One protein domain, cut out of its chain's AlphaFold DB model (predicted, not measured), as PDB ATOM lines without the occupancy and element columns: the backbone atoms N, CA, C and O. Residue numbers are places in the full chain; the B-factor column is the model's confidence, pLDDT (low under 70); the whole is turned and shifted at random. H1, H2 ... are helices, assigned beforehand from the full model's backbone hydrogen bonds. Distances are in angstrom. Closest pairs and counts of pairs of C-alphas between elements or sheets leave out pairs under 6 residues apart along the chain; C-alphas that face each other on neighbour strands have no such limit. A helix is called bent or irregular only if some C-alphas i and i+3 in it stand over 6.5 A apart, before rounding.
ATOM      1  N   ASP A  68     226.285  -8.685 -38.362       66.06
ATOM      2  CA  ASP A  68     225.073  -9.457 -38.063       66.06
ATOM      3  C   ASP A  68     224.748  -9.459 -36.563       66.06
ATOM      4  O   ASP A  68     223.590  -9.331 -36.175       66.06
ATOM      5  N   VAL A  69     225.761  -9.563 -35.696       65.12
ATOM      6  CA  VAL A  69     225.515  -9.533 -34.251       65.12
ATOM      7  C   VAL A  69     225.290  -8.122 -33.722       65.12
ATOM      8  O   VAL A  69     224.466  -7.941 -32.831       65.12
ATOM      9  N   LEU A  70     225.987  -7.111 -34.242       67.94
ATOM     10  CA  LEU A  70     225.646  -5.727 -33.917       67.94
ATOM     11  C   LEU A  70     224.194  -5.437 -34.309       67.94
ATOM     12  O   LEU A  70     223.462  -4.852 -33.518       67.94
ATOM     13  N   ASP A  71     223.756  -5.916 -35.469       72.38
ATOM     14  CA  ASP A  71     222.384  -5.791 -35.949       72.38
ATOM     15  C   ASP A  71     221.403  -6.554 -35.042       72.38
ATOM     16  O   ASP A  71     220.362  -6.009 -34.679       72.38
ATOM     17  N   GLU A  72     221.743  -7.765 -34.591       69.81
ATOM     18  CA  GLU A  72     220.927  -8.547 -33.647       69.81
ATOM     19  C   GLU A  72     220.844  -7.890 -32.255       69.81
ATOM     20  O   GLU A  72     219.770  -7.820 -31.647       69.81
ATOM     21  N   ALA A  73     221.956  -7.350 -31.754       70.81
ATOM     22  CA  ALA A  73     222.009  -6.617 -30.493       70.81
ATOM     23  C   ALA A  73     221.206  -5.310 -30.573       70.81
ATOM     24  O   ALA A  73     220.425  -5.017 -29.666       70.81
ATOM     25  N   ASN A  74     221.320  -4.572 -31.679       72.31
ATOM     26  CA  ASN A  74     220.536  -3.366 -31.944       72.31
ATOM     27  C   ASN A  74     219.041  -3.690 -32.076       72.31
ATOM     28  O   ASN A  74     218.206  -2.992 -31.505       72.31
ATOM     29  N   ALA A  75     218.682  -4.780 -32.761       77.81
ATOM     30  CA  ALA A  75     217.300  -5.247 -32.858       77.81
ATOM     31  C   ALA A  75     216.728  -5.646 -31.487       77.81
ATOM     32  O   ALA A  75     215.563  -5.373 -31.182       77.81
ATOM     33  N   THR A  76     217.558  -6.247 -30.632       78.69
ATOM     34  CA  THR A  76     217.198  -6.581 -29.249       78.69
ATOM     35  C   THR A  76     216.998  -5.319 -28.412       78.69
ATOM     36  O   THR A  76     215.981  -5.209 -27.725       78.69
ATOM     37  N   LEU A  77     217.906  -4.341 -28.503       80.44
ATOM     38  CA  LEU A  77     217.770  -3.051 -27.822       80.44
ATOM     39  C   LEU A  77     216.492  -2.333 -28.261       80.44
ATOM     40  O   LEU A  77     215.703  -1.929 -27.412       80.44
ATOM     41  N   HIS A  78     216.225  -2.260 -29.565       83.12
ATOM     42  CA  HIS A  78     214.983  -1.688 -30.084       83.12
ATOM     43  C   HIS A  78     213.739  -2.424 -29.579       83.12
ATOM     44  O   HIS A  78     212.749  -1.788 -29.225       83.12
ATOM     45  N   SER A  79     213.781  -3.752 -29.489       78.81
ATOM     46  CA  SER A  79     212.669  -4.536 -28.939       78.81
ATOM     47  C   SER A  79     212.437  -4.233 -27.455       78.81
ATOM     48  O   SER A  79     211.293  -4.067 -27.033       78.81
ATOM     49  N   LEU A  80     213.512  -4.098 -26.669       77.44
ATOM     50  CA  LEU A  80     213.437  -3.685 -25.266       77.44
ATOM     51  C   LEU A  80     212.900  -2.261 -25.125       77.44
ATOM     52  O   LEU A  80     212.028  -2.034 -24.293       77.44
ATOM     53  N   GLN A  81     213.360  -1.321 -25.954       89.44
ATOM     54  CA  GLN A  81     212.847   0.049 -25.983       89.44
ATOM     55  C   GLN A  81     211.347   0.069 -26.300       89.44
ATOM     56  O   GLN A  81     210.579   0.707 -25.582       89.44
ATOM     57  N   ASN A  82     210.912  -0.673 -27.321       87.75
ATOM     58  CA  ASN A  82     209.507  -0.759 -27.726       87.75
ATOM     59  C   ASN A  82     208.609  -1.349 -26.630       87.75
ATOM     60  O   ASN A  82     207.464  -0.926 -26.485       87.75
ATOM     61  N   LEU A  83     209.119  -2.299 -25.842       82.75
ATOM     62  CA  LEU A  83     208.394  -2.855 -24.700       82.75
ATOM     63  C   LEU A  83     208.412  -1.913 -23.484       82.75
ATOM     64  O   LEU A  83     207.410  -1.784 -22.781       82.75
ATOM     65  N   ALA A  84     209.545  -1.261 -23.223       85.81
ATOM     66  CA  ALA A  84     209.744  -0.426 -22.046       85.81
ATOM     67  C   ALA A  84     209.018   0.919 -22.144       85.81
ATOM     68  O   ALA A  84     208.470   1.355 -21.136       85.81
ATOM     69  N   ARG A  85     208.964   1.558 -23.323       93.00
ATOM     70  CA  ARG A  85     208.287   2.857 -23.527       93.00
ATOM     71  C   ARG A  85     206.860   2.903 -22.954       93.00
ATOM     72  O   ARG A  85     206.624   3.728 -22.071       93.00
ATOM     73  N   PRO A  86     205.916   2.019 -23.343       88.81
ATOM     74  CA  PRO A  86     204.548   2.080 -22.821       88.81
ATOM     75  C   PRO A  86     204.470   1.790 -21.314       88.81
ATOM     76  O   PRO A  86     203.616   2.346 -20.621       88.81
ATOM     77  N   LEU A  87     205.369   0.951 -20.783       84.25
ATOM     78  CA  LEU A  87     205.442   0.664 -19.349       84.25
ATOM     79  C   LEU A  87     205.962   1.868 -18.560       84.25
ATOM     80  O   LEU A  87     205.382   2.202 -17.528       84.25
ATOM     81  N   LEU A  88     207.026   2.515 -19.035       91.44
ATOM     82  CA  LEU A  88     207.583   3.731 -18.445       91.44
ATOM     83  C   LEU A  88     206.529   4.834 -18.421       91.44
ATOM     84  O   LEU A  88     206.254   5.366 -17.350       91.44
ATOM     85  N   LEU A  89     205.884   5.092 -19.561       91.56
ATOM     86  CA  LEU A  89     204.828   6.093 -19.686       91.56
ATOM     87  C   LEU A  89     203.683   5.832 -18.699       91.56
ATOM     88  O   LEU A  89     203.344   6.694 -17.890       91.56
ATOM     89  N   THR A  90     203.130   4.614 -18.711       87.94
ATOM     90  CA  THR A  90     201.993   4.248 -17.855       87.94
ATOM     91  C   THR A  90     202.348   4.340 -16.371       87.94
ATOM     92  O   THR A  90     201.573   4.873 -15.580       87.94
ATOM     93  N   ASN A  91     203.517   3.837 -15.962       88.25
ATOM     94  CA  ASN A  91     203.919   3.877 -14.555       88.25
ATOM     95  C   ASN A  91     204.267   5.297 -14.095       88.25
ATOM     96  O   ASN A  91     203.874   5.674 -12.993       88.25
ATOM     97  N   ALA A  92     204.956   6.089 -14.921       90.81
ATOM     98  CA  ALA A  92     205.262   7.480 -14.608       90.81
ATOM     99  C   ALA A  92     203.975   8.301 -14.455       90.81
ATOM    100  O   ALA A  92     203.808   8.965 -13.434       90.81
ATOM    101  N   ALA A  93     203.030   8.173 -15.393       88.50
ATOM    102  CA  ALA A  93     201.725   8.828 -15.318       88.50
ATOM    103  C   ALA A  93     200.932   8.389 -14.077       88.50
ATOM    104  O   ALA A  93     200.407   9.225 -13.337       88.50
ATOM    105  N   ASN A  94     200.891   7.082 -13.796       86.44
ATOM    106  CA  ASN A  94     200.207   6.557 -12.617       86.44
ATOM    107  C   ASN A  94     200.819   7.089 -11.320       86.44
ATOM    108  O   ASN A  94     200.064   7.473 -10.438       86.44
ATOM    109  N   ILE A  95     202.148   7.158 -11.193       88.12
ATOM    110  CA  ILE A  95     202.802   7.692  -9.987       88.12
ATOM    111  C   ILE A  95     202.627   9.216  -9.887       88.12
ATOM    112  O   ILE A  95     202.373   9.745  -8.802       88.12
ATOM    113  N   ALA A  96     202.698   9.929 -11.017       86.00
ATOM    114  CA  ALA A  96     202.405  11.360 -11.100       86.00
ATOM    115  C   ALA A  96     201.015  11.698 -10.553       86.00
ATOM    116  O   ALA A  96     200.842  12.695  -9.847       86.00
ATOM    117  N   GLN A  97     200.038  10.834 -10.829       81.19
ATOM    118  CA  GLN A  97     198.655  11.011 -10.405       81.19
ATOM    119  C   GLN A  97     198.345  10.362  -9.039       81.19
ATOM    120  O   GLN A  97     197.531  10.908  -8.288       81.19
ATOM    121  N   SER A  98     199.001   9.252  -8.667       73.25
ATOM    122  CA  SER A  98     198.709   8.476  -7.445       73.25
ATOM    123  C   SER A  98     198.977   9.254  -6.172       73.25
ATOM    124  O   SER A  98     198.223   9.135  -5.212       73.25
ATOM    125  N   GLY A  99     199.987  10.126  -6.181       60.38
ATOM    126  CA  GLY A  99     200.319  10.980  -5.042       60.38
ATOM    127  C   GLY A  99     199.196  11.936  -4.626       60.38
ATOM    128  O   GLY A  99     199.307  12.639  -3.623       60.38
ATOM    129  N   ARG A 100     198.099  11.985  -5.391       66.88
ATOM    130  CA  ARG A 100     196.889  12.760  -5.098       66.88
ATOM    131  C   ARG A 100     195.767  11.927  -4.467       66.88
ATOM    132  O   ARG A 100     194.890  12.503  -3.831       66.88
ATOM    133  N   TRP A 101     195.812  10.603  -4.593       54.62
ATOM    134  CA  TRP A 101     194.775   9.669  -4.155       54.62
ATOM    135  C   TRP A 101     195.455   8.573  -3.326       54.62
ATOM    136  O   TRP A 101     195.937   7.600  -3.888       54.62
ATOM    137  N   HIS A 102     195.569   8.789  -2.008       54.62
ATOM    138  CA  HIS A 102     196.020   7.839  -0.968       54.62
ATOM    139  C   HIS A 102     196.475   6.445  -1.462       54.62
ATOM    140  O   HIS A 102     195.646   5.623  -1.851       54.62
ATOM    141  N   GLY A 103     197.771   6.127  -1.348       66.50
ATOM    142  CA  GLY A 103     198.255   4.771  -1.636       66.50
ATOM    143  C   GLY A 103     199.722   4.526  -1.290       66.50
ATOM    144  O   GLY A 103     200.028   3.732  -0.403       66.50
ATOM    145  N   ILE A 104     200.646   5.194  -1.982       74.44
ATOM    146  CA  ILE A 104     202.090   4.972  -1.837       74.44
ATOM    147  C   ILE A 104     202.698   6.125  -1.024       74.44
ATOM    148  O   ILE A 104     202.391   7.289  -1.257       74.44
ATOM    149  N   GLY A 105     203.555   5.816  -0.045       79.88
ATOM    150  CA  GLY A 105     204.278   6.848   0.709       79.88
ATOM    151  C   GLY A 105     205.191   7.675  -0.205       79.88
ATOM    152  O   GLY A 105     205.838   7.115  -1.090       79.88
ATOM    153  N   ARG A 106     205.280   8.993   0.017       81.06
ATOM    154  CA  ARG A 106     205.962   9.940  -0.895       81.06
ATOM    155  C   ARG A 106     207.420   9.599  -1.190       81.06
ATOM    156  O   ARG A 106     207.867   9.704  -2.327       81.06
ATOM    157  N   GLU A 107     208.152   9.127  -0.184       81.44
ATOM    158  CA  GLU A 107     209.537   8.678  -0.361       81.44
ATOM    159  C   GLU A 107     209.624   7.491  -1.333       81.44
ATOM    160  O   GLU A 107     210.481   7.448  -2.219       81.44
ATOM    161  N   LYS A 108     208.688   6.544  -1.211       83.88
ATOM    162  CA  LYS A 108     208.596   5.398  -2.112       83.88
ATOM    163  C   LYS A 108     208.194   5.840  -3.517       83.88
ATOM    164  O   LYS A 108     208.783   5.336  -4.464       83.88
ATOM    165  N   GLU A 109     207.276   6.797  -3.669       87.06
ATOM    166  CA  GLU A 109     206.945   7.379  -4.982       87.06
ATOM    167  C   GLU A 109     208.190   7.962  -5.666       87.06
ATOM    168  O   GLU A 109     208.459   7.641  -6.823       87.06
ATOM    169  N   HIS A 110     208.997   8.746  -4.945       87.56
ATOM    170  CA  HIS A 110     210.228   9.318  -5.496       87.56
ATOM    171  C   HIS A 110     211.226   8.258  -5.913       87.56
ATOM    172  O   HIS A 110     211.787   8.328  -7.003       87.56
ATOM    173  N   LYS A 111     211.436   7.265  -5.046       86.50
ATOM    174  CA  LYS A 111     212.336   6.160  -5.347       86.50
ATOM    175  C   LYS A 111     211.910   5.448  -6.630       86.50
ATOM    176  O   LYS A 111     212.769   5.127  -7.446       86.50
ATOM    177  N   LEU A 112     210.608   5.227  -6.812       88.69
ATOM    178  CA  LEU A 112     210.067   4.608  -8.018       88.69
ATOM    179  C   LEU A 112     210.299   5.480  -9.255       88.69
ATOM    180  O   LEU A 112     210.820   4.972 -10.243       88.69
ATOM    181  N   ILE A 113     209.993   6.779  -9.201       92.00
ATOM    182  CA  ILE A 113     210.227   7.689 -10.335       92.00
ATOM    183  C   ILE A 113     211.709   7.739 -10.718       92.00
ATOM    184  O   ILE A 113     212.032   7.553 -11.885       92.00
ATOM    185  N   SER A 114     212.626   7.879  -9.756       90.12
ATOM    186  CA  SER A 114     214.065   7.883 -10.053       90.12
ATOM    187  C   SER A 114     214.560   6.558 -10.645       90.12
ATOM    188  O   SER A 114     215.482   6.550 -11.459       90.12
ATOM    189  N   GLN A 115     213.959   5.426 -10.265       89.31
ATOM    190  CA  GLN A 115     214.252   4.133 -10.890       89.31
ATOM    191  C   GLN A 115     213.735   4.058 -12.332       89.31
ATOM    192  O   GLN A 115     214.431   3.509 -13.184       89.31
ATOM    193  N   LEU A 116     212.556   4.619 -12.618       92.12
ATOM    194  CA  LEU A 116     212.020   4.706 -13.980       92.12
ATOM    195  C   LEU A 116     212.871   5.637 -14.861       92.12
ATOM    196  O   LEU A 116     213.195   5.255 -15.982       92.12
ATOM    197  N   GLU A 117     213.306   6.794 -14.351       93.38
ATOM    198  CA  GLU A 117     214.242   7.694 -15.050       93.38
ATOM    199  C   GLU A 117     215.572   6.991 -15.360       93.38
ATOM    200  O   GLU A 117     216.078   7.050 -16.483       93.38
ATOM    201  N   ALA A 118     216.141   6.283 -14.377       89.81
ATOM    202  CA  ALA A 118     217.380   5.533 -14.565       89.81
ATOM    203  C   ALA A 118     217.222   4.419 -15.612       89.81
ATOM    204  O   ALA A 118     218.125   4.213 -16.423       89.81
ATOM    205  N   LEU A 119     216.074   3.733 -15.620       88.94
ATOM    206  CA  LEU A 119     215.754   2.716 -16.616       88.94
ATOM    207  C   LEU A 119     215.644   3.323 -18.019       88.94
ATOM    208  O   LEU A 119     216.305   2.826 -18.929       88.94
ATOM    209  N   ALA A 120     214.883   4.410 -18.182       93.50
ATOM    210  CA  ALA A 120     214.756   5.125 -19.453       93.50
ATOM    211  C   ALA A 120     216.132   5.530 -20.000       93.50
ATOM    212  O   ALA A 120     216.470   5.207 -21.138       93.50
ATOM    213  N   LYS A 121     216.981   6.114 -19.142       92.38
ATOM    214  CA  LYS A 121     218.358   6.482 -19.489       92.38
ATOM    215  C   LYS A 121     219.217   5.274 -19.869       92.38
ATOM    216  O   LYS A 121     219.973   5.352 -20.830       92.38
ATOM    217  N   SER A 122     219.120   4.167 -19.130       86.31
ATOM    218  CA  SER A 122     219.905   2.952 -19.405       86.31
ATOM    219  C   SER A 122     219.526   2.267 -20.720       86.31
ATOM    220  O   SER A 122     220.353   1.580 -21.308       86.31
ATOM    221  N   LEU A 123     218.283   2.462 -21.167       88.94
ATOM    222  CA  LEU A 123     217.768   1.953 -22.433       88.94
ATOM    223  C   LEU A 123     217.893   2.971 -23.572       88.94
ATOM    224  O   LEU A 123     217.385   2.703 -24.659       88.94
ATOM    225  N   GLU A 124     218.522   4.126 -23.332       93.19
ATOM    226  CA  GLU A 124     218.643   5.226 -24.299       93.19
ATOM    227  C   GLU A 124     217.279   5.662 -24.870       93.19
ATOM    228  O   GLU A 124     217.136   5.997 -26.046       93.19
ATOM    229  N   ILE A 125     216.243   5.621 -24.028       93.38
ATOM    230  CA  ILE A 125     214.902   6.086 -24.377       93.38
ATOM    231  C   ILE A 125     214.856   7.589 -24.125       93.38
ATOM    232  O   ILE A 125     214.717   8.026 -22.984       93.38
ATOM    233  N   ASP A 126     214.963   8.355 -25.207       94.75
ATOM    234  CA  ASP A 126     214.599   9.767 -25.244       94.75
ATOM    235  C   ASP A 126     213.196   9.880 -25.854       94.75
ATOM    236  O   ASP A 126     212.957   9.462 -26.994       94.75
ATOM    237  N   ASP A 127     212.234  10.298 -25.038       95.19
ATOM    238  CA  ASP A 127     210.817  10.334 -25.383       95.19
ATOM    239  C   ASP A 127     210.154  11.500 -24.652       95.19
ATOM    240  O   ASP A 127     210.103  11.520 -23.418       95.19
ATOM    241  N   ASP A 128     209.674  12.480 -25.416       95.50
ATOM    242  CA  ASP A 128     209.124  13.723 -24.874       95.50
ATOM    243  C   ASP A 128     207.935  13.466 -23.940       95.50
ATOM    244  O   ASP A 128     207.828  14.109 -22.900       95.50
ATOM    245  N   GLU A 129     207.084  12.481 -24.247       94.19
ATOM    246  CA  GLU A 129     205.893  12.193 -23.446       94.19
ATOM    247  C   GLU A 129     206.271  11.604 -22.081       94.19
ATOM    248  O   GLU A 129     205.733  12.007 -21.046       94.19
ATOM    249  N   ILE A 130     207.244  10.688 -22.055       93.75
ATOM    250  CA  ILE A 130     207.782  10.117 -20.810       93.75
ATOM    251  C   ILE A 130     208.486  11.205 -19.988       93.75
ATOM    252  O   ILE A 130     208.266  11.314 -18.776       93.75
ATOM    253  N   ASN A 131     209.307  12.027 -20.645       94.38
ATOM    254  CA  ASN A 131     210.024  13.128 -20.010       94.38
ATOM    255  C   ASN A 131     209.053  14.155 -19.398       94.38
ATOM    256  O   ASN A 131     209.280  14.634 -18.281       94.38
ATOM    257  N   ASP A 132     207.944  14.443 -20.078       92.50
ATOM    258  CA  ASP A 132     206.882  15.305 -19.569       92.50
ATOM    259  C   ASP A 132     206.174  14.691 -18.353       92.50
ATOM    260  O   ASP A 132     205.937  15.407 -17.382       92.50
ATOM    261  N   GLN A 133     205.931  13.373 -18.314       92.06
ATOM    262  CA  GLN A 133     205.377  12.731 -17.110       92.06
ATOM    263  C   GLN A 133     206.309  12.851 -15.897       92.06
ATOM    264  O   GLN A 133     205.850  13.125 -14.783       92.06
ATOM    265  N   PHE A 134     207.623  12.682 -16.085       93.69
ATOM    266  CA  PHE A 134     208.585  12.901 -15.002       93.69
ATOM    267  C   PHE A 134     208.567  14.355 -14.539       93.69
ATOM    268  O   PHE A 134     208.473  14.632 -13.341       93.69
ATOM    269  N   LYS A 135     208.601  15.298 -15.481       92.12
ATOM    270  CA  LYS A 135     208.531  16.731 -15.192       92.12
ATOM    271  C   LYS A 135     207.260  17.101 -14.430       92.12
ATOM    272  O   LYS A 135     207.349  17.822 -13.437       92.12
ATOM    273  N   ASP A 136     206.109  16.585 -14.843       90.12
ATOM    274  CA  ASP A 136     204.827  16.807 -14.177       90.12
ATOM    275  C   ASP A 136     204.838  16.270 -12.750       90.12
ATOM    276  O   ASP A 136     204.436  16.980 -11.822       90.12
ATOM    277  N   TYR A 137     205.382  15.069 -12.537       91.69
ATOM    278  CA  TYR A 137     205.580  14.534 -11.195       91.69
ATOM    279  C   TYR A 137     206.404  15.485 -10.317       91.69
ATOM    280  O   TYR A 137     205.950  15.848  -9.231       91.69
ATOM    281  N   TYR A 138     207.576  15.944 -10.772       91.81
ATOM    282  CA  TYR A 138     208.401  16.876  -9.991       91.81
ATOM    283  C   TYR A 138     207.678  18.210  -9.742       91.81
ATOM    284  O   TYR A 138     207.682  18.729  -8.624       91.81
ATOM    285  N   ASN A 139     206.986  18.743 -10.750       91.19
ATOM    286  CA  ASN A 139     206.179  19.959 -10.643       91.19
ATOM    287  C   ASN A 139     205.099  19.855  -9.563       91.19
ATOM    288  O   ASN A 139     204.926  20.778  -8.761       91.19
ATOM    289  N   TYR A 140     204.417  18.715  -9.481       89.00
ATOM    290  CA  TYR A 140     203.422  18.464  -8.445       89.00
ATOM    291  C   TYR A 140     203.998  18.501  -7.034       89.00
ATOM    292  O   TYR A 140     203.330  18.982  -6.120       89.00
ATOM    293  N   GLN A 141     205.223  18.031  -6.854       91.00
ATOM    294  CA  GLN A 141     205.864  17.988  -5.544       91.00
ATOM    295  C   GLN A 141     206.311  19.384  -5.105       91.00
ATOM    296  O   GLN A 141     206.120  19.740  -3.948       91.00
ATOM    297  N   TYR A 142     206.785  20.234  -6.026       93.19
ATOM    298  CA  TYR A 142     207.034  21.649  -5.713       93.19
ATOM    299  C   TYR A 142     205.775  22.351  -5.198       93.19
ATOM    300  O   TYR A 142     205.833  23.087  -4.214       93.19
ATOM    301  N   VAL A 143     204.636  22.104  -5.848       91.88
ATOM    302  CA  VAL A 143     203.340  22.623  -5.394       91.88
ATOM    303  C   VAL A 143     202.994  22.091  -4.001       91.88
ATOM    304  O   VAL A 143     202.502  22.847  -3.166       91.88
ATOM    305  N   ASP A 144     203.269  20.817  -3.727       90.56
ATOM    306  CA  ASP A 144     202.972  20.200  -2.431       90.56
ATOM    307  C   ASP A 144     203.838  20.757  -1.306       90.56
ATOM    308  O   ASP A 144     203.312  21.063  -0.241       90.56
ATOM    309  N   HIS A 145     205.123  21.004  -1.554       92.56
ATOM    310  CA  HIS A 145     205.983  21.688  -0.591       92.56
ATOM    311  C   HIS A 145     205.475  23.093  -0.243       92.56
ATOM    312  O   HIS A 145     205.444  23.456   0.929       92.56
ATOM    313  N   ILE A 146     205.027  23.871  -1.234       95.06
ATOM    314  CA  ILE A 146     204.456  25.205  -0.980       95.06
ATOM    315  C   ILE A 146     203.155  25.094  -0.177       95.06
ATOM    316  O   ILE A 146     202.931  25.868   0.754       95.06
ATOM    317  N   ARG A 147     202.314  24.101  -0.483       91.69
ATOM    318  CA  ARG A 147     201.103  23.826   0.300       91.69
ATOM    319  C   ARG A 147     201.419  23.407   1.726       91.69
ATOM    320  O   ARG A 147     200.727  23.858   2.622       91.69
ATOM    321  N   PHE A 148     202.483  22.644   1.965       91.00
ATOM    322  CA  PHE A 148     202.898  22.311   3.330       91.00
ATOM    323  C   PHE A 148     203.302  23.541   4.139       91.00
ATOM    324  O   PHE A 148     203.027  23.576   5.334       91.00
ATOM    325  N   ILE A 149     203.887  24.565   3.509       94.88
ATOM    326  CA  ILE A 149     204.149  25.847   4.180       94.88
ATOM    327  C   ILE A 149     202.821  26.514   4.577       94.88
ATOM    328  O   ILE A 149     202.674  26.952   5.717       94.88
ATOM    329  N   ALA A 150     201.836  26.551   3.675       94.25
ATOM    330  CA  ALA A 150     200.512  27.106   3.972       94.25
ATOM    331  C   ALA A 150     199.767  26.303   5.063       94.25
ATOM    332  O   ALA A 150     199.247  26.888   6.011       94.25
ATOM    333  N   ASP A 151     199.794  24.971   4.997       90.56
ATOM    334  CA  ASP A 151     199.205  24.086   6.009       90.56
ATOM    335  C   ASP A 151     199.895  24.255   7.373       90.56
ATOM    336  O   ASP A 151     199.246  24.194   8.421       90.56
ATOM    337  N   ALA A 152     201.215  24.470   7.384       90.88
ATOM    338  CA  ALA A 152     201.964  24.759   8.601       90.88
ATOM    339  C   ALA A 152     201.532  26.097   9.220       90.88
ATOM    340  O   ALA A 152     201.392  26.168  10.440       90.88
ATOM    341  N   MET A 153     201.234  27.121   8.408       93.81
ATOM    342  CA  MET A 153     200.653  28.375   8.908       93.81
ATOM    343  C   MET A 153     199.310  28.143   9.603       93.81
ATOM    344  O   MET A 153     199.094  28.666  10.698       93.81
ATOM    345  N   ASP A 154     198.425  27.345   9.002       90.81
ATOM    346  CA  ASP A 154     197.108  27.045   9.574       90.81
ATOM    347  C   ASP A 154     197.213  26.305  10.911       90.81
ATOM    348  O   ASP A 154     196.540  26.663  11.883       90.81
ATOM    349  N   ARG A 155     198.109  25.316  10.992       85.75
ATOM    350  CA  ARG A 155     198.369  24.546  12.222       85.75
ATOM    351  C   ARG A 155     199.028  25.379  13.315       85.75
ATOM    352  O   ARG A 155     198.739  25.177  14.488       85.75
ATOM    353  N   ALA A 156     199.877  26.324  12.930       87.56
ATOM    354  CA  ALA A 156     200.486  27.303  13.822       87.56
ATOM    355  C   ALA A 156     199.523  28.459  14.178       87.56
ATOM    356  O   ALA A 156     199.918  29.412  14.843       87.56
ATOM    357  N   HIS A 157     198.264  28.415  13.725       90.38
ATOM    358  CA  HIS A 157     197.270  29.472  13.926       90.38
ATOM    359  C   HIS A 157     197.734  30.865  13.452       90.38
ATOM    360  O   HIS A 157     197.284  31.895  13.964       90.38
ATOM    361  N   ILE A 158     198.606  30.914  12.441       92.19
ATOM    362  CA  ILE A 158     199.107  32.148  11.834       92.19
ATOM    363  C   ILE A 158     198.037  32.685  10.874       92.19
ATOM    364  O   ILE A 158     197.901  32.240   9.734       92.19
ATOM    365  N   LYS A 159     197.264  33.669  11.338       92.69
ATOM    366  CA  LYS A 159     196.205  34.320  10.551       92.69
ATOM    367  C   LYS A 159     196.767  35.494   9.749       92.69
ATOM    368  O   LYS A 159     196.737  36.633  10.207       92.69
ATOM    369  N   ASN A 160     197.299  35.213   8.561       95.62
ATOM    370  CA  ASN A 160     197.753  36.233   7.614       95.62
ATOM    371  C   ASN A 160     197.307  35.875   6.187       95.62
ATOM    372  O   ASN A 160     197.988  35.135   5.477       95.62
ATOM    373  N   GLU A 161     196.148  36.398   5.782       95.19
ATOM    374  CA  GLU A 161     195.530  36.082   4.484       95.19
ATOM    375  C   GLU A 161     196.355  36.591   3.297       95.19
ATOM    376  O   GLU A 161     196.471  35.900   2.292       95.19
ATOM    377  N   VAL A 162     197.036  37.734   3.441       97.12
ATOM    378  CA  VAL A 162     197.910  38.276   2.387       97.12
ATOM    379  C   VAL A 162     199.053  37.307   2.071       97.12
ATOM    380  O   VAL A 162     199.378  37.076   0.907       97.12
ATOM    381  N   VAL A 163     199.672  36.716   3.096       97.19
ATOM    382  CA  VAL A 163     200.736  35.718   2.908       97.19
ATOM    383  C   VAL A 163     200.180  34.436   2.284       97.19
ATOM    384  O   VAL A 163     200.794  33.892   1.366       97.19
ATOM    385  N   LYS A 164     198.997  33.978   2.708       95.31
ATOM    386  CA  LYS A 164     198.338  32.807   2.106       95.31
ATOM    387  C   LYS A 164     198.019  33.014   0.629       95.31
ATOM    388  O   LYS A 164     198.289  32.123  -0.172       95.31
ATOM    389  N   GLU A 165     197.505  34.181   0.252       95.56
ATOM    390  CA  GLU A 165     197.238  34.530  -1.146       95.56
ATOM    391  C   GLU A 165     198.522  34.529  -1.983       95.56
ATOM    392  O   GLU A 165     198.540  33.980  -3.086       95.56
ATOM    393  N   ARG A 166     199.624  35.074  -1.447       96.94
ATOM    394  CA  ARG A 166     200.934  35.033  -2.117       96.94
ATOM    395  C   ARG A 166     201.431  33.602  -2.307       96.94
ATOM    396  O   ARG A 166     201.855  33.263  -3.408       96.94
ATOM    397  N   LEU A 167     201.352  32.754  -1.278       95.94
ATOM    398  CA  LEU A 167     201.716  31.334  -1.384       95.94
ATOM    399  C   LEU A 167     200.828  30.596  -2.393       95.94
ATOM    400  O   LEU A 167     201.334  29.836  -3.218       95.94
ATOM    401  N   ALA A 168     199.518  30.850  -2.382       94.25
ATOM    402  CA  ALA A 168     198.588  30.268  -3.340       94.25
ATOM    403  C   ALA A 168     198.949  30.671  -4.776       94.25
ATOM    404  O   ALA A 168     199.042  29.796  -5.641       94.25
ATOM    405  N   ALA A 169     199.248  31.952  -5.017       94.19
ATOM    406  CA  ALA A 169     199.643  32.468  -6.326       94.19
ATOM    407  C   ALA A 169     200.887  31.761  -6.893       94.19
ATOM    408  O   ALA A 169     200.938  31.494  -8.094       94.19
ATOM    409  N   LEU A 170     201.840  31.361  -6.039       94.38
ATOM    410  CA  LEU A 170     203.016  30.583  -6.453       94.38
ATOM    411  C   LEU A 170     202.679  29.181  -6.985       94.38
ATOM    412  O   LEU A 170     203.517  28.572  -7.642       94.38
ATOM    413  N   THR A 171     201.477  28.673  -6.712       90.06
ATOM    414  CA  THR A 171     201.006  27.350  -7.159       90.06
ATOM    415  C   THR A 171     199.952  27.416  -8.269       90.06
ATOM    416  O   THR A 171     199.482  26.379  -8.743       90.06
ATOM    417  N   THR A 172     199.552  28.624  -8.686       81.25
ATOM    418  CA  THR A 172     198.560  28.826  -9.753       81.25
ATOM    419  C   THR A 172     199.199  28.770 -11.145       81.25
ATOM    420  O   THR A 172     200.306  29.254 -11.346       81.25
ATOM    421  N   GLY A 173     198.488  28.179 -12.116       66.69
ATOM    422  CA  GLY A 173     198.957  28.007 -13.500       66.69
ATOM    423  C   GLY A 173     199.602  26.639 -13.743       66.69
ATOM    424  O   GLY A 173     200.800  26.466 -13.560       66.69
ATOM    425  N   ARG A 174     198.798  25.643 -14.150       61.53
ATOM    426  CA  ARG A 174     199.281  24.267 -14.393       61.53
ATOM    427  C   ARG A 174     199.976  24.092 -15.745       61.53
ATOM    428  O   ARG A 174     200.851  23.245 -15.867       61.53
ATOM    429  N   ILE A 175     199.607  24.883 -16.751       63.31
ATOM    430  CA  ILE A 175     200.215  24.801 -18.083       63.31
ATOM    431  C   ILE A 175     201.557  25.531 -18.043       63.31
ATOM    432  O   ILE A 175     201.596  26.729 -17.775       63.31
ATOM    433  N   GLY A 176     202.646  24.806 -18.300       71.12
ATOM    434  CA  GLY A 176     203.992  25.381 -18.307       71.12
ATOM    435  C   GLY A 176     204.473  25.831 -16.926       71.12
ATOM    436  O   GLY A 176     205.249  26.779 -16.843       71.12
ATOM    437  N   TYR A 177     204.008  25.178 -15.853       85.88
ATOM    438  CA  TYR A 177     204.410  25.507 -14.488       85.88
ATOM    439  C   TYR A 177     205.937  25.512 -14.350       85.88
ATOM    440  O   TYR A 177     206.613  24.521 -14.641       85.88
ATOM    441  N   VAL A 178     206.468  26.641 -13.884       89.56
ATOM    442  CA  VAL A 178     207.881  26.807 -13.550       89.56
ATOM    443  C   VAL A 178     207.984  26.929 -12.033       89.56
ATOM    444  O   VAL A 178     207.492  27.917 -11.479       89.56
ATOM    445  N   PRO A 179     208.635  25.974 -11.347       92.50
ATOM    446  CA  PRO A 179     208.778  26.020  -9.899       92.50
ATOM    447  C   PRO A 179     209.430  27.327  -9.426       92.50
ATOM    448  O   PRO A 179     210.502  27.690  -9.937       92.50
ATOM    449  N   PRO A 180     208.856  28.029  -8.431       95.00
ATOM    450  CA  PRO A 180     209.396  29.303  -7.974       95.00
ATOM    451  C   PRO A 180     210.816  29.157  -7.408       95.00
ATOM    452  O   PRO A 180     211.279  28.077  -7.020       95.00
ATOM    453  N   THR A 181     211.565  30.254  -7.389       96.75
ATOM    454  CA  THR A 181     212.860  30.287  -6.700       96.75
ATOM    455  C   THR A 181     212.642  30.285  -5.190       96.75
ATOM    456  O   THR A 181     211.584  30.699  -4.715       96.75
ATOM    457  N   VAL A 182     213.651  29.854  -4.427       96.75
ATOM    458  CA  VAL A 182     213.610  29.912  -2.956       96.75
ATOM    459  C   VAL A 182     213.368  31.349  -2.488       96.75
ATOM    460  O   VAL A 182     212.532  31.580  -1.622       96.75
ATOM    461  N   THR A 183     213.998  32.332  -3.140       97.75
ATOM    462  CA  THR A 183     213.762  33.762  -2.888       97.75
ATOM    463  C   THR A 183     212.291  34.139  -3.042       97.75
ATOM    464  O   THR A 183     211.732  34.709  -2.122       97.75
ATOM    465  N   LYS A 184     211.620  33.733  -4.132       97.44
ATOM    466  CA  LYS A 184     210.185  34.019  -4.324       97.44
ATOM    467  C   LYS A 184     209.305  33.390  -3.244       97.44
ATOM    468  O   LYS A 184     208.311  33.991  -2.848       97.44
ATOM    469  N   VAL A 185     209.656  32.189  -2.775       97.62
ATOM    470  CA  VAL A 185     208.952  31.545  -1.654       97.62
ATOM    471  C   VAL A 185     209.153  32.351  -0.368       97.62
ATOM    472  O   VAL A 185     208.182  32.630   0.325       97.62
ATOM    473  N   ARG A 186     210.380  32.796  -0.074       97.75
ATOM    474  CA  ARG A 186     210.674  33.636   1.101       97.75
ATOM    475  C   ARG A 186     210.002  35.011   1.020       97.75
ATOM    476  O   ARG A 186     209.427  35.459   2.006       97.75
ATOM    477  N   ASP A 187     209.987  35.636  -0.154       98.00
ATOM    478  CA  ASP A 187     209.306  36.914  -0.397       98.00
ATOM    479  C   ASP A 187     207.791  36.800  -0.169       98.00
ATOM    480  O   ASP A 187     207.162  37.726   0.350       98.00
ATOM    481  N   ALA A 188     207.187  35.652  -0.498       97.75
ATOM    482  CA  ALA A 188     205.774  35.404  -0.219       97.75
ATOM    483  C   ALA A 188     205.463  35.428   1.288       97.75
ATOM    484  O   ALA A 188     204.377  35.864   1.669       97.75
ATOM    485  N   LEU A 189     206.428  35.042   2.132       97.81
ATOM    486  CA  LEU A 189     206.335  35.056   3.596       97.81
ATOM    487  C   LEU A 189     206.638  36.430   4.224       97.81
ATOM    488  O   LEU A 189     206.559  36.583   5.445       97.81
ATOM    489  N   ALA A 190     206.976  37.444   3.421       96.50
ATOM    490  CA  ALA A 190     207.262  38.780   3.929       96.50
ATOM    491  C   ALA A 190     206.050  39.379   4.666       96.50
ATOM    492  O   ALA A 190     204.930  39.401   4.145       96.50
ATOM    493  N   GLY A 191     206.296  39.924   5.860       93.94
ATOM    494  CA  GLY A 191     205.269  40.479   6.750       93.94
ATOM    495  C   GLY A 191     204.880  39.563   7.913       93.94
ATOM    496  O   GLY A 191     204.093  39.977   8.763       93.94
ATOM    497  N   LEU A 192     205.433  38.348   7.982       95.94
ATOM    498  CA  LEU A 192     205.370  37.511   9.180       95.94
ATOM    499  C   LEU A 192     206.392  37.961  10.235       95.94
ATOM    500  O   LEU A 192     207.458  38.485   9.914       95.94
ATOM    501  N   GLN A 193     206.061  37.739  11.506       95.50
ATOM    502  CA  GLN A 193     206.957  37.980  12.638       95.50
ATOM    503  C   GLN A 193     208.066  36.915  12.708       95.50
ATOM    504  O   GLN A 193     207.894  35.791  12.239       95.50
ATOM    505  N   ASN A 194     209.197  37.226  13.349       92.94
ATOM    506  CA  ASN A 194     210.347  36.309  13.425       92.94
ATOM    507  C   ASN A 194     210.014  34.945  14.054       92.94
ATOM    508  O   ASN A 194     210.486  33.916  13.581       92.94
ATOM    509  N   ASN A 195     209.182  34.917  15.097       89.19
ATOM    510  CA  ASN A 195     208.727  33.675  15.731       89.19
ATOM    511  C   ASN A 195     207.844  32.826  14.799       89.19
ATOM    512  O   ASN A 195     207.919  31.600  14.841       89.19
ATOM    513  N   GLN A 196     207.043  33.465  13.942       92.31
ATOM    514  CA  GLN A 196     206.243  32.798  12.914       92.31
ATOM    515  C   GLN A 196     207.139  32.236  11.805       92.31
ATOM    516  O   GLN A 196     206.971  31.091  11.401       92.31
ATOM    517  N   LEU A 197     208.129  33.013  11.353       92.75
ATOM    518  CA  LEU A 197     209.102  32.576  10.347       92.75
ATOM    519  C   LEU A 197     209.926  31.380  10.831       92.75
ATOM    520  O   LEU A 197     210.067  30.412  10.095       92.75
ATOM    521  N   MET A 198     210.394  31.402  12.081       89.88
ATOM    522  CA  MET A 198     211.140  30.294  12.689       89.88
ATOM    523  C   MET A 198     210.369  28.966  12.631       89.88
ATOM    524  O   MET A 198     210.964  27.911  12.433       89.88
ATOM    525  N   TRP A 199     209.046  29.027  12.757       85.94
ATOM    526  CA  TRP A 199     208.158  27.871  12.666       85.94
ATOM    527  C   TRP A 199     207.974  27.328  11.248       85.94
ATOM    528  O   TRP A 199     207.767  26.129  11.064       85.94
ATOM    529  N   LEU A 200     208.030  28.203  10.246       93.25
ATOM    530  CA  LEU A 200     207.865  27.837   8.839       93.25
ATOM    531  C   LEU A 200     209.193  27.458   8.172       93.25
ATOM    532  O   LEU A 200     209.196  26.767   7.154       93.25
ATOM    533  N   GLU A 201     210.317  27.880   8.751       93.31
ATOM    534  CA  GLU A 201     211.657  27.702   8.196       93.31
ATOM    535  C   GLU A 201     211.989  26.245   7.826       93.31
ATOM    536  O   GLU A 201     212.494  26.033   6.723       93.31
ATOM    537  N   PRO A 202     211.653  25.211   8.629       91.50
ATOM    538  CA  PRO A 202     211.916  23.826   8.238       91.50
ATOM    539  C   PRO A 202     211.261  23.426   6.909       91.50
ATOM    540  O   PRO A 202     211.869  22.697   6.130       91.50
ATOM    541  N   PHE A 203     210.055  23.930   6.622       93.44
ATOM    542  CA  PHE A 203     209.322  23.639   5.385       93.44
ATOM    543  C   PHE A 203     209.914  24.380   4.181       93.44
ATOM    544  O   PHE A 203     209.939  23.841   3.074       93.44
ATOM    545  N   VAL A 204     210.428  25.596   4.395       95.88
ATOM    546  CA  VAL A 204     211.151  26.361   3.366       95.88
ATOM    547  C   VAL A 204     212.481  25.687   3.031       95.88
ATOM    548  O   VAL A 204     212.810  25.546   1.853       95.88
ATOM    549  N   ILE A 205     213.213  25.212   4.040       95.00
ATOM    550  CA  ILE A 205     214.456  24.459   3.834       95.00
ATOM    551  C   ILE A 205     214.167  23.134   3.118       95.00
ATOM    552  O   ILE A 205     214.917  22.746   2.227       95.00
ATOM    553  N   ASP A 206     213.073  22.441   3.447       93.25
ATOM    554  CA  ASP A 206     212.686  21.222   2.728       93.25
ATOM    555  C   ASP A 206     212.353  21.511   1.252       93.25
ATOM    556  O   ASP A 206     212.732  20.731   0.380       93.25
ATOM    557  N   TYR A 207     211.710  22.647   0.950       95.50
ATOM    558  CA  TYR A 207     211.488  23.100  -0.431       95.50
ATOM    559  C   TYR A 207     212.808  23.372  -1.174       95.50
ATOM    560  O   TYR A 207     212.979  22.959  -2.323       95.50
ATOM    561  N   GLU A 208     213.744  24.069  -0.528       96.19
ATOM    562  CA  GLU A 208     215.076  24.363  -1.068       96.19
ATOM    563  C   GLU A 208     215.863  23.077  -1.336       96.19
ATOM    564  O   GLU A 208     216.315  22.846  -2.460       96.19
ATOM    565  N   TYR A 209     215.904  22.177  -0.354       95.00
ATOM    566  CA  TYR A 209     216.532  20.869  -0.485       95.00
ATOM    567  C   TYR A 209     215.934  20.062  -1.639       95.00
ATOM    568  O   TYR A 209     216.677  19.478  -2.435       95.00
ATOM    569  N   TYR A 210     214.603  20.049  -1.760       94.38
ATOM    570  CA  TYR A 210     213.918  19.369  -2.851       94.38
ATOM    571  C   TYR A 210     214.330  19.929  -4.218       94.38
ATOM    572  O   TYR A 210     214.607  19.159  -5.141       94.38
ATOM    573  N   LYS A 211     214.439  21.256  -4.340       93.81
ATOM    574  CA  LYS A 211     214.842  21.931  -5.581       93.81
ATOM    575  C   LYS A 211     216.244  21.536  -6.039       93.81
ATOM    576  O   LYS A 211     216.471  21.381  -7.237       93.81
ATOM    577  N   GLU A 212     217.164  21.368  -5.098       93.56
ATOM    578  CA  GLU A 212     218.558  21.020  -5.382       93.56
ATOM    579  C   GLU A 212     218.759  19.522  -5.625       93.56
ATOM    580  O   GLU A 212     219.540  19.128  -6.490       93.56
ATOM    581  N   ASN A 213     218.048  18.676  -4.874       92.06
ATOM    582  CA  ASN A 213     218.364  17.249  -4.779       92.06
ATOM    583  C   ASN A 213     217.323  16.335  -5.431       92.06
ATOM    584  O   ASN A 213     217.585  15.142  -5.575       92.06
ATOM    585  N   ARG A 214     216.133  16.853  -5.774       89.81
ATOM    586  CA  ARG A 214     214.965  16.064  -6.215       89.81
ATOM    587  C   ARG A 214     214.602  14.925  -5.250       89.81
ATOM    588  O   ARG A 214     214.096  13.880  -5.657       89.81
ATOM    589  N   LYS A 215     214.864  15.136  -3.958       89.06
ATOM    590  CA  LYS A 215     214.558  14.219  -2.856       89.06
ATOM    591  C   LYS A 215     213.549  14.864  -1.927       89.06
ATOM    592  O   LYS A 215     213.723  16.020  -1.562       89.06
ATOM    593  N   TYR A 216     212.549  14.089  -1.522       84.88
ATOM    594  CA  TYR A 216     211.305  14.587  -0.934       84.88
ATOM    595  C   TYR A 216     211.584  15.451   0.286       84.88
ATOM    596  O   TYR A 216     211.002  16.510   0.435       84.88
ATOM    597  N   ARG A 217     212.487  15.005   1.163       83.69
ATOM    598  CA  ARG A 217     212.911  15.747   2.351       83.69
ATOM    599  C   ARG A 217     214.366  15.457   2.674       83.69
ATOM    600  O   ARG A 217     214.947  14.493   2.165       83.69
ATOM    601  N   ARG A 218     214.930  16.300   3.536       88.75
ATOM    602  CA  ARG A 218     216.263  16.114   4.107       88.75
ATOM    603  C   ARG A 218     216.321  14.832   4.950       88.75
ATOM    604  O   ARG A 218     215.327  14.517   5.601       88.75
ATOM    605  N   PRO A 219     217.454  14.109   4.989       82.62
ATOM    606  CA  PRO A 219     217.594  12.884   5.785       82.62
ATOM    607  C   PRO A 219     217.337  13.076   7.285       82.62
ATOM    608  O   PRO A 219     216.851  12.168   7.950       82.62
ATOM    609  N   GLU A 220     217.675  14.249   7.817       79.44
ATOM    610  CA  GLU A 220     217.473  14.629   9.215       79.44
ATOM    611  C   GLU A 220     216.087  15.226   9.498       79.44
ATOM    612  O   GLU A 220     215.773  15.521  10.653       79.44
ATOM    613  N   ALA A 221     215.256  15.427   8.469       76.19
ATOM    614  CA  ALA A 221     213.887  15.868   8.677       76.19
ATOM    615  C   ALA A 221     213.122  14.752   9.396       76.19
ATOM    616  O   ALA A 221     213.003  13.635   8.894       76.19
ATOM    617  N   VAL A 222     212.598  15.061  10.583       62.72
ATOM    618  CA  VAL A 222     211.710  14.149  11.305       62.72
ATOM    619  C   VAL A 222     210.506  13.861  10.413       62.72
ATOM    620  O   VAL A 222     210.007  14.753   9.724       62.72
ATOM    621  N   ASP A 223     210.056  12.608  10.384       59.88
ATOM    622  CA  ASP A 223     208.961  12.192   9.521       59.88
ATOM    623  C   ASP A 223     207.637  12.809  10.003       59.88
ATOM    624  O   ASP A 223     206.886  12.235  10.787       59.88
ATOM    625  N   TYR A 224     207.370  14.047   9.579       55.72
ATOM    626  CA  TYR A 224     206.237  14.865  10.018       55.72
ATOM    627  C   TYR A 224     204.874  14.366   9.500       55.72
ATOM    628  O   TYR A 224     203.959  15.173   9.327       55.72
ATOM    629  N   TYR A 225     204.690  13.066   9.227       46.31
ATOM    630  CA  TYR A 225     203.352  12.515   8.948       46.31
ATOM    631  C   TYR A 225     202.402  12.678  10.139       46.31
ATOM    632  O   TYR A 225     201.186  12.680   9.962       46.31
ATOM    633  N   SER A 226     202.947  12.965  11.319       50.62
ATOM    634  CA  SER A 226     202.250  13.677  12.377       50.62
ATOM    635  C   SER A 226     202.862  15.078  12.526       50.62
ATOM    636  O   SER A 226     203.708  15.326  13.374       50.62
ATOM    637  N   LEU A 227     202.437  16.048  11.710       50.47
ATOM    638  CA  LEU A 227     202.654  17.483  11.983       50.47
ATOM    639  C   LEU A 227     202.154  17.865  13.394       50.47
ATOM    640  O   LEU A 227     202.615  18.840  13.979       50.47
ATOM    641  N   THR A 228     201.240  17.064  13.947       51.09
ATOM    642  CA  THR A 228     200.837  17.050  15.355       51.09
ATOM    643  C   THR A 228     202.029  16.868  16.295       51.09
ATOM    644  O   THR A 228     202.127  17.600  17.273       51.09
ATOM    645  N   ASP A 229     202.972  15.973  15.994       52.50
ATOM    646  CA  ASP A 229     204.133  15.697  16.850       52.50
ATOM    647  C   ASP A 229     205.118  16.865  16.839       52.50
ATOM    648  O   ASP A 229     205.647  17.224  17.886       52.50
ATOM    649  N   TYR A 230     205.312  17.526  15.691       58.28
ATOM    650  CA  TYR A 230     206.145  18.731  15.630       58.28
ATOM    651  C   TYR A 230     205.526  19.892  16.403       58.28
ATOM    652  O   TYR A 230     206.222  20.547  17.178       58.28
ATOM    653  N   VAL A 231     204.213  20.100  16.244       55.72
ATOM    654  CA  VAL A 231     203.475  21.130  16.984       55.72
ATOM    655  C   VAL A 231     203.505  20.871  18.488       55.72
ATOM    656  O   VAL A 231     203.651  21.804  19.274       55.72
ATOM    657  N   THR A 232     203.427  19.600  18.880       58.69
ATOM    658  CA  THR A 232     203.536  19.176  20.279       58.69
ATOM    659  C   THR A 232     204.964  19.345  20.808       58.69
ATOM    660  O   THR A 232     205.146  19.714  21.965       58.69
ATOM    661  N   ALA A 233     205.981  19.108  19.974       56.94
ATOM    662  CA  ALA A 233     207.388  19.211  20.352       56.94
ATOM    663  C   ALA A 233     207.912  20.657  20.413       56.94
ATOM    664  O   ALA A 233     208.867  20.917  21.142       56.94
ATOM    665  N   HIS A 234     207.308  21.595  19.677       60.06
ATOM    666  CA  HIS A 234     207.797  22.976  19.566       60.06
ATOM    667  C   HIS A 234     206.696  24.022  19.772       60.06
ATOM    668  O   HIS A 234     206.603  24.920  18.947       60.06
ATOM    669  N   PRO A 235     205.860  23.961  20.825       57.47
ATOM    670  CA  PRO A 235     204.691  24.829  20.963       57.47
ATOM    671  C   PRO A 235     205.045  26.308  20.757       57.47
ATOM    672  O   PRO A 235     206.038  26.807  21.292       57.47
TER     673      PRO A 235
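What this domain is: This is residues 68 to 235 of the 246 residues of an uncharacterized protein of Duganella sp. CY15W (UniProt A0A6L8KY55). The longest helix, H1, is bent; its arm H1b packs side by side with H2 and with residues 129 to 140 of H3 in a loose three-helix bundle, and residues 68 to 76 of its other arm, H1a, stick out at one end of a long rod of helices. H3 runs on as the spine into a second cluster, where H4 and H6 pack on its later residues and H5 joins H4 to H6, while short H7 stands near the end of H3. The printed part has 168 residues with seven named helices, H1 to H7 in chain order, and no named strand; the class is all helix. The whole is loose, with a radius of gyration of the C-alphas of 19.7 A, and spans 72 by 31 by 26 A.

Where its parts are: H1, residues 68 to 98, was assigned as one helix by its hydrogen bonds but is bent, C-alphas 83 and 86 being 6.5 A apart. Its arms are H1a, residues 68 to 83, 22.4 A long from C-alpha 68 at (225.073, -9.457, -38.063), and H1b, residues 86 to 98, 17.6 A. H2 is residues 106 to 122, 24.2 A. H3, residues 128 to 155, measures 40.1 A and ends with C-alpha 155 at (198.369, 24.546, 12.222). H4 is residues 161 to 169 and H5 residues 182 to 188. H6, residues 194 to 213, 27.5 A, is irregular: C-alphas 199 and 202 are 7.1 A apart, with a kink of 44 degrees near residue 201. H7, residues 227 to 233, ends with C-alpha 233 at (207.388, 19.211, 20.352).

How they stand to each other: H1b, H2 and H3 form an up-and-down bundle, each running against the one before. H1b and H2, a helical hairpin, touch at a shallow tilt of 20 degrees, closest at the C-alphas of Leu 88 and Leu 116, 6.4 A. H1b touches H3, the hub, at Ala 96 and Tyr 137, closest C-alphas 4.5 A apart. H2 and H3 are close but not clearly touching; their closest C-alphas, of Ile 113 and Phe 134, are 7.2 A apart. With residues 142 to 153 alone, H3 touches H6, opposite ways at a shallow tilt of 12 degrees; the closest C-alphas, of His 145 and Tyr 207, are 5.7 A apart. H4 and H5 touch at a steep tilt of 40 degrees, with the C-alphas of Arg 166 and Ala 188 closest, 5.2 A. Every O i to N i+4 pair is within hydrogen-bond range in H1a, H1b, H2, H3, H4, H5 and H7, against 14 of 16 in H6.

The domain as a whole: The C-alphas farthest apart, of Asp 68 and Gln 193, are 71.8 A apart. The printed part has no cut; the links H4 to H5 and H6 to H7 are long. Mean pLDDT of the printed part is 85.2, with residues 68 to 70, 72, 99 to 103, 173 to 175 and 222 to 235 under 70.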